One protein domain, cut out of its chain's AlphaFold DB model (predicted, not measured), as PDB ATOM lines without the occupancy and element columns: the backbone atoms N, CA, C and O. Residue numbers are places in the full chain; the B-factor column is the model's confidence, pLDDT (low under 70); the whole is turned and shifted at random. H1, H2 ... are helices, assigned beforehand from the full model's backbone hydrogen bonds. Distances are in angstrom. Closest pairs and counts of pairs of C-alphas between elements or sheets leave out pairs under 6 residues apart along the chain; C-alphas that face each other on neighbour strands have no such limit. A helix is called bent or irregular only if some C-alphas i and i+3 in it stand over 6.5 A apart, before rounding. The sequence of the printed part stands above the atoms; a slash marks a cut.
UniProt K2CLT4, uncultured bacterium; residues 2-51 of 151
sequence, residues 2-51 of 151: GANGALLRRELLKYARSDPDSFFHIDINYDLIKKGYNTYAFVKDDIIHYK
ATOM      1  N   GLY A   2     237.252 148.383 176.595       69.50
ATOM      2  CA  GLY A   2     238.634 148.696 177.000       69.50
ATOM      3  C   GLY A   2     239.736 148.546 175.938       69.50
ATOM      4  O   GLY A   2     240.889 148.818 176.245       69.50
ATOM      5  N   ALA A   3     239.423 148.117 174.714       76.19
ATOM      6  CA  ALA A   3     240.410 148.021 173.631       76.19
ATOM      7  C   ALA A   3     240.496 149.342 172.834       76.19
ATOM      8  O   ALA A   3     240.199 150.411 173.361       76.19
ATOM      9  N   ASN A   4     240.893 149.272 171.562       81.38
ATOM     10  CA  ASN A   4     240.956 150.435 170.676       81.38
ATOM     11  C   ASN A   4     239.621 151.200 170.666       81.38
ATOM     12  O   ASN A   4     238.565 150.584 170.528       81.38
ATOM     13  N   GLY A   5     239.707 152.523 170.838       84.94
ATOM     14  CA  GLY A   5     238.579 153.461 170.901       84.94
ATOM     15  C   GLY A   5     237.688 153.363 172.138       84.94
ATOM     16  O   GLY A   5     236.609 153.943 172.158       84.94
ATOM     17  N   ALA A   6     238.128 152.673 173.192       89.56
ATOM     18  CA  ALA A   6     237.531 152.836 174.511       89.56
ATOM     19  C   ALA A   6     238.199 154.005 175.249       89.56
ATOM     20  O   ALA A   6     239.422 154.046 175.373       89.56
ATOM     21  N   LEU A   7     237.388 154.919 175.780       90.56
ATOM     22  CA  LEU A   7     237.842 156.015 176.632       90.56
ATOM     23  C   LEU A   7     237.336 155.803 178.057       90.56
ATOM     24  O   LEU A   7     236.193 155.404 178.271       90.56
ATOM     25  N   LEU A   8     238.196 156.088 179.032       90.62
ATOM     26  CA  LEU A   8     237.861 156.038 180.449       90.62
ATOM     27  C   LEU A   8     238.340 157.325 181.118       90.62
ATOM     28  O   LEU A   8     239.434 157.814 180.834       90.62
ATOM     29  N   ARG A   9     237.540 157.861 182.045       92.06
ATOM     30  CA  ARG A   9     237.973 158.974 182.897       92.06
ATOM     31  C   ARG A   9     239.182 158.530 183.717       92.06
ATOM     32  O   ARG A   9     239.089 157.557 184.464       92.06
ATOM     33  N   ARG A  10     240.290 159.271 183.623       92.38
ATOM     34  CA  ARG A  10     241.530 158.981 184.366       92.38
ATOM     35  C   ARG A  10     241.282 158.828 185.867       92.38
ATOM     36  O   ARG A  10     241.812 157.905 186.470       92.38
ATOM     37  N   GLU A  11     240.423 159.671 186.434       94.25
ATOM     38  CA  GLU A  11     240.050 159.627 187.853       94.25
ATOM     39  C   GLU A  11     239.458 158.295 188.303       94.25
ATOM     40  O   GLU A  11     239.548 157.962 189.477       94.25
ATOM     41  N   LEU A  12     238.867 157.515 187.394       93.31
ATOM     42  CA  LEU A  12     238.323 156.208 187.742       93.31
ATOM     43  C   LEU A  12     239.421 155.153 187.899       93.31
ATOM     44  O   LEU A  12     239.231 154.195 188.642       93.31
ATOM     45  N   LEU A  13     240.589 155.337 187.272       91.25
ATOM     46  CA  LEU A  13     241.682 154.360 187.326       91.25
ATOM     47  C   LEU A  13     242.172 154.101 188.754       91.25
ATOM     48  O   LEU A  13     242.563 152.978 189.043       91.25
ATOM     49  N   LYS A  14     242.056 155.073 189.670       92.31
ATOM     50  CA  LYS A  14     242.411 154.896 191.092       92.31
ATOM     51  C   LYS A  14     241.544 153.869 191.831       92.31
ATOM     52  O   LYS A  14     241.920 153.418 192.908       92.31
ATOM     53  N   TYR A  15     240.393 153.494 191.269       93.38
ATOM     54  CA  TYR A  15     239.490 152.482 191.828       93.38
ATOM     55  C   TYR A  15     239.653 151.098 191.182       93.38
ATOM     56  O   TYR A  15     238.970 150.156 191.588       93.38
ATOM     57  N   ALA A  16     240.545 150.962 190.199       92.69
ATOM     58  CA  ALA A  16     240.887 149.704 189.545       92.69
ATOM     59  C   ALA A  16     242.361 149.356 189.790       92.69
ATOM     60  O   ALA A  16     243.173 150.227 190.097       92.69
ATOM     61  N   ARG A  17     242.744 148.083 189.635       90.56
ATOM     62  CA  ARG A  17     244.173 147.721 189.678       90.56
ATOM     63  C   ARG A  17     244.819 148.045 188.338       90.56
ATOM     64  O   ARG A  17     244.754 147.233 187.409       90.56
ATOM     65  N   SER A  18     245.344 149.267 188.240       89.12
ATOM     66  CA  SER A  18     245.941 149.842 187.033       89.12
ATOM     67  C   SER A  18     247.469 149.945 187.071       89.12
ATOM     68  O   SER A  18     248.043 150.701 186.290       89.12
ATOM     69  N   ASP A  19     248.125 149.235 187.986       87.88
ATOM     70  CA  ASP A  19     249.579 149.096 188.019       87.88
ATOM     71  C   ASP A  19     250.097 148.403 186.743       87.88
ATOM     72  O   ASP A  19     249.383 147.561 186.183       87.88
ATOM     73  N   PRO A  20     251.319 148.724 186.271       84.88
ATOM     74  CA  PRO A  20     251.865 148.162 185.033       84.88
ATOM     75  C   PRO A  20     251.823 146.628 184.960       84.88
ATOM     76  O   PRO A  20     251.585 146.075 183.887       84.88
ATOM     77  N   ASP A  21     251.983 145.945 186.096       82.25
ATOM     78  CA  ASP A  21     252.046 144.482 186.167       82.25
ATOM     79  C   ASP A  21     250.669 143.796 186.144       82.25
ATOM     80  O   ASP A  21     250.560 142.616 185.782       82.25
ATOM     81  N   SER A  22     249.602 144.524 186.488       80.44
ATOM     82  CA  SER A  22     248.230 144.000 186.587       80.44
ATOM     83  C   SER A  22     247.240 144.669 185.633       80.44
ATOM     84  O   SER A  22     246.026 144.422 185.728       80.44
ATOM     85  N   PHE A  23     247.729 145.505 184.714       86.38
ATOM     86  CA  PHE A  23     246.898 146.244 183.774       86.38
ATOM     87  C   PHE A  23     246.408 145.353 182.621       86.38
ATOM     88  O   PHE A  23     247.097 145.114 181.628       86.38
ATOM     89  N   PHE A  24     245.153 144.908 182.720       87.44
ATOM     90  CA  PHE A  24     244.421 144.275 181.623       87.44
ATOM     91  C   PHE A  24     243.160 145.074 181.332       87.44
ATOM     92  O   PHE A  24     242.293 145.203 182.189       87.44
ATOM     93  N   HIS A  25     243.017 145.557 180.098       87.88
ATOM     94  CA  HIS A  25     241.913 146.432 179.696       87.88
ATOM     95  C   HIS A  25     240.515 145.947 180.123       87.88
ATOM     96  O   HIS A  25     239.699 146.740 180.584       87.88
ATOM     97  N   ILE A  26     240.227 144.649 179.988       89.75
ATOM     98  CA  ILE A  26     238.933 144.069 180.386       89.75
ATOM     99  C   ILE A  26     238.786 144.066 181.911       89.75
ATOM    100  O   ILE A  26     237.730 144.414 182.435       89.75
ATOM    101  N   ASP A  27     239.854 143.715 182.619       91.62
ATOM    102  CA  ASP A  27     239.859 143.569 184.070       91.62
ATOM    103  C   ASP A  27     239.712 144.928 184.770       91.62
ATOM    104  O   ASP A  27     239.049 145.006 185.797       91.62
ATOM    105  N   ILE A  28     240.232 146.012 184.177       93.00
ATOM    106  CA  ILE A  28     239.977 147.384 184.650       93.00
ATOM    107  C   ILE A  28     238.474 147.677 184.673       93.00
ATOM    108  O   ILE A  28     237.951 148.144 185.678       93.00
ATOM    109  N   ASN A  29     237.759 147.361 183.590       92.94
ATOM    110  CA  ASN A  29     236.312 147.584 183.525       92.94
ATOM    111  C   ASN A  29     235.561 146.703 184.534       92.94
ATOM    112  O   ASN A  29     234.611 147.156 185.168       92.94
ATOM    113  N   TYR A  30     236.007 145.459 184.721       93.31
ATOM    114  CA  TYR A  30     235.442 144.553 185.719       93.31
ATOM    115  C   TYR A  30     235.593 145.086 187.154       93.31
ATOM    116  O   TYR A  30     234.629 145.058 187.919       93.31
ATOM    117  N   ASP A  31     236.769 145.614 187.505       94.31
ATOM    118  CA  ASP A  31     237.015 146.216 188.820       94.31
ATOM    119  C   ASP A  31     236.093 147.414 189.067       94.31
ATOM    120  O   ASP A  31     235.482 147.526 190.130       94.31
ATOM    121  N   LEU A  32     235.948 148.285 188.065       94.81
ATOM    122  CA  LEU A  32     235.094 149.470 188.137       94.81
ATOM    123  C   LEU A  32     233.621 149.109 188.320       94.81
ATOM    124  O   LEU A  32     232.962 149.669 189.197       94.81
ATOM    125  N   ILE A  33     233.128 148.121 187.569       94.88
ATOM    126  CA  ILE A  33     231.757 147.615 187.705       94.88
ATOM    127  C   ILE A  33     231.524 147.086 189.124       94.88
ATOM    128  O   ILE A  33     230.514 147.420 189.741       94.88
ATOM    129  N   LYS A  34     232.476 146.327 189.686       94.88
ATOM    130  CA  LYS A  34     232.400 145.844 191.076       94.88
ATOM    131  C   LYS A  34     232.376 146.960 192.120       94.88
ATOM    132  O   LYS A  34     231.908 146.732 193.232       94.88
ATOM    133  N   LYS A  35     232.887 148.144 191.788       95.19
ATOM    134  CA  LYS A  35     232.869 149.342 192.640       95.19
ATOM    135  C   LYS A  35     231.652 150.242 192.395       95.19
ATOM    136  O   LYS A  35     231.589 151.321 192.971       95.19
ATOM    137  N   GLY A  36     230.699 149.811 191.567       96.19
ATOM    138  CA  GLY A  36     229.481 150.560 191.250       96.19
ATOM    139  C   GLY A  36     229.611 151.504 190.052       96.19
ATOM    140  O   GLY A  36     228.615 152.071 189.615       96.19
ATOM    141  N   TYR A  37     230.798 151.634 189.451       95.19
ATOM    142  CA  TYR A  37     231.003 152.405 188.223       95.19
ATOM    143  C   TYR A  37     230.622 151.554 187.001       95.19
ATOM    144  O   TYR A  37     231.471 151.024 186.285       95.19
ATOM    145  N   ASN A  38     229.317 151.375 186.797       95.12
ATOM    146  CA  ASN A  38     228.737 150.460 185.807       95.12
ATOM    147  C   ASN A  38     228.032 151.164 184.633       95.12
ATOM    148  O   ASN A  38     227.414 150.500 183.803       95.12
ATOM    149  N   THR A  39     228.116 152.493 184.555       94.50
ATOM    150  CA  THR A  39     227.489 153.281 183.488       94.50
ATOM    151  C   THR A  39     228.465 153.485 182.335       94.50
ATOM    152  O   THR A  39     229.549 154.035 182.520       94.50
ATOM    153  N   TYR A  40     228.059 153.069 181.136       92.88
ATOM    154  CA  TYR A  40     228.849 153.182 179.912       92.88
ATOM    155  C   TYR A  40     228.036 153.873 178.821       92.88
ATOM    156  O   TYR A  40     226.850 153.598 178.656       92.88
ATOM    157  N   ALA A  41     228.696 154.740 178.056       92.69
ATOM    158  CA  ALA A  41     228.145 155.319 176.840       92.69
ATOM    159  C   ALA A  41     228.738 154.601 175.625       92.69
ATOM    160  O   ALA A  41     229.953 154.403 175.545       92.69
ATOM    161  N   PHE A  42     227.881 154.228 174.677       91.50
ATOM    162  CA  PHE A  42     228.286 153.657 173.399       91.50
ATOM    163  C   PHE A  42     228.010 154.682 172.308       91.50
ATOM    164  O   PHE A  42     226.857 154.993 172.019       91.50
ATOM    165  N   VAL A  43     229.077 155.217 171.724       90.31
ATOM    166  CA  VAL A  43     228.982 156.110 170.570       90.31
ATOM    167  C   VAL A  43     229.040 155.246 169.319       90.31
ATOM    168  O   VAL A  43     229.932 154.408 169.183       90.31
ATOM    169  N   LYS A  44     228.063 155.418 168.428       89.69
ATOM    170  CA  LYS A  44     228.062 154.757 167.125       89.69
ATOM    171  C   LYS A  44     229.053 155.491 166.224       89.69
ATOM    172  O   LYS A  44     228.703 156.506 165.636       89.69
ATOM    173  N   ASP A  45     230.274 154.982 166.173       88.00
ATOM    174  CA  ASP A  45     231.359 155.504 165.348       88.00
ATOM    175  C   ASP A  45     232.257 154.353 164.869       88.00
ATOM    176  O   ASP A  45     232.269 153.272 165.472       88.00
ATOM    177  N   ASP A  46     233.002 154.583 163.789       84.94
ATOM    178  CA  ASP A  46     233.807 153.572 163.112       84.94
ATOM    179  C   ASP A  46     235.299 153.737 163.424       84.94
ATOM    180  O   ASP A  46     235.949 154.720 163.070       84.94
ATOM    181  N   ILE A  47     235.895 152.710 164.032       83.12
ATOM    182  CA  ILE A  47     237.350 152.633 164.208       83.12
ATOM    183  C   ILE A  47     237.916 151.795 163.068       83.12
ATOM    184  O   ILE A  47     237.892 150.563 163.107       83.12
ATOM    185  N   ILE A  48     238.443 152.464 162.046       82.06
ATOM    186  CA  ILE A  48     238.947 151.800 160.843       82.06
ATOM    187  C   ILE A  48     240.414 151.402 161.036       82.06
ATOM    188  O   ILE A  48     241.322 152.235 161.043       82.06
ATOM    189  N   HIS A  49     240.681 150.097 161.131       77.38
ATOM    190  CA  HIS A  49     242.040 149.563 161.022       77.38
ATOM    191  C   HIS A  49     242.396 149.334 159.553       77.38
ATOM    192  O   HIS A  49     242.081 148.285 158.994       77.38
ATOM    193  N   TYR A  50     243.110 150.276 158.935       74.44
ATOM    194  CA  TYR A  50     243.633 150.086 157.581       74.44
ATOM    195  C   TYR A  50     244.637 148.929 157.537       74.44
ATOM    196  O   TYR A  50     245.765 149.031 158.023       74.44
ATOM    197  N   LYS A  51     244.237 147.814 156.923       65.81
ATOM    198  CA  LYS A  51     245.139 146.718 156.564       65.81
ATOM    199  C   LYS A  51     244.795 146.192 155.182       65.81
ATOM    200  O   LYS A  51     243.674 145.767 154.942       65.81
TER     201      LYS A  51
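AT A GLANCE: This is residues 2 to 51 of the 151 residues of a protein of uncultured bacterium (UniProt K2CLT4). This domain has little regular structure: two short helices, H2 and H1, pack steeply on each other at one end, and a long tail without a named element, residues 35 to 51, runs away from them. The printed part has 50 residues, with H1 then H2 along the chain and no named strand; the class is all helix, though the named elements hold only 16 residues. It is loose, with a radius of gyration of the C-alphas of 12.4 A and spans of 34 by 26 by 16 A.

IN THESE COORDINATES: H2, residues 25 to 34, is 14.8 A long, from C-alpha 25 at (241.913, 146.432, 179.696) to C-alpha 34 at (232.400, 145.844, 191.076). H1, residues 10 to 15, begins at (241.530, 158.981, 184.366) and is 10.1 A long; it is neither bent nor irregular, but only just: C-alphas 11 and 14 are 6.2 A apart.

HOW THE PARTS SIT: H2 and H1 touch, the closest C-alphas being those of Leu 32 and Tyr 15, 6.5 A apart. They run the same way at a steep tilt of 64 degrees. Of the O i to N i+4 pairs, 5 of 6 in H2 and 0 of 2 in H1 are within hydrogen-bond range; in H1, 2 of 3 O i to N i+3 pairs are.

THE WHOLE: The farthest C-alphas, of Gly 36 and Lys 51, are 38.2 A apart. The printed part has no cut, and the link from H1 to H2 is short. The pLDDT is under 70 at residues 2 and 51.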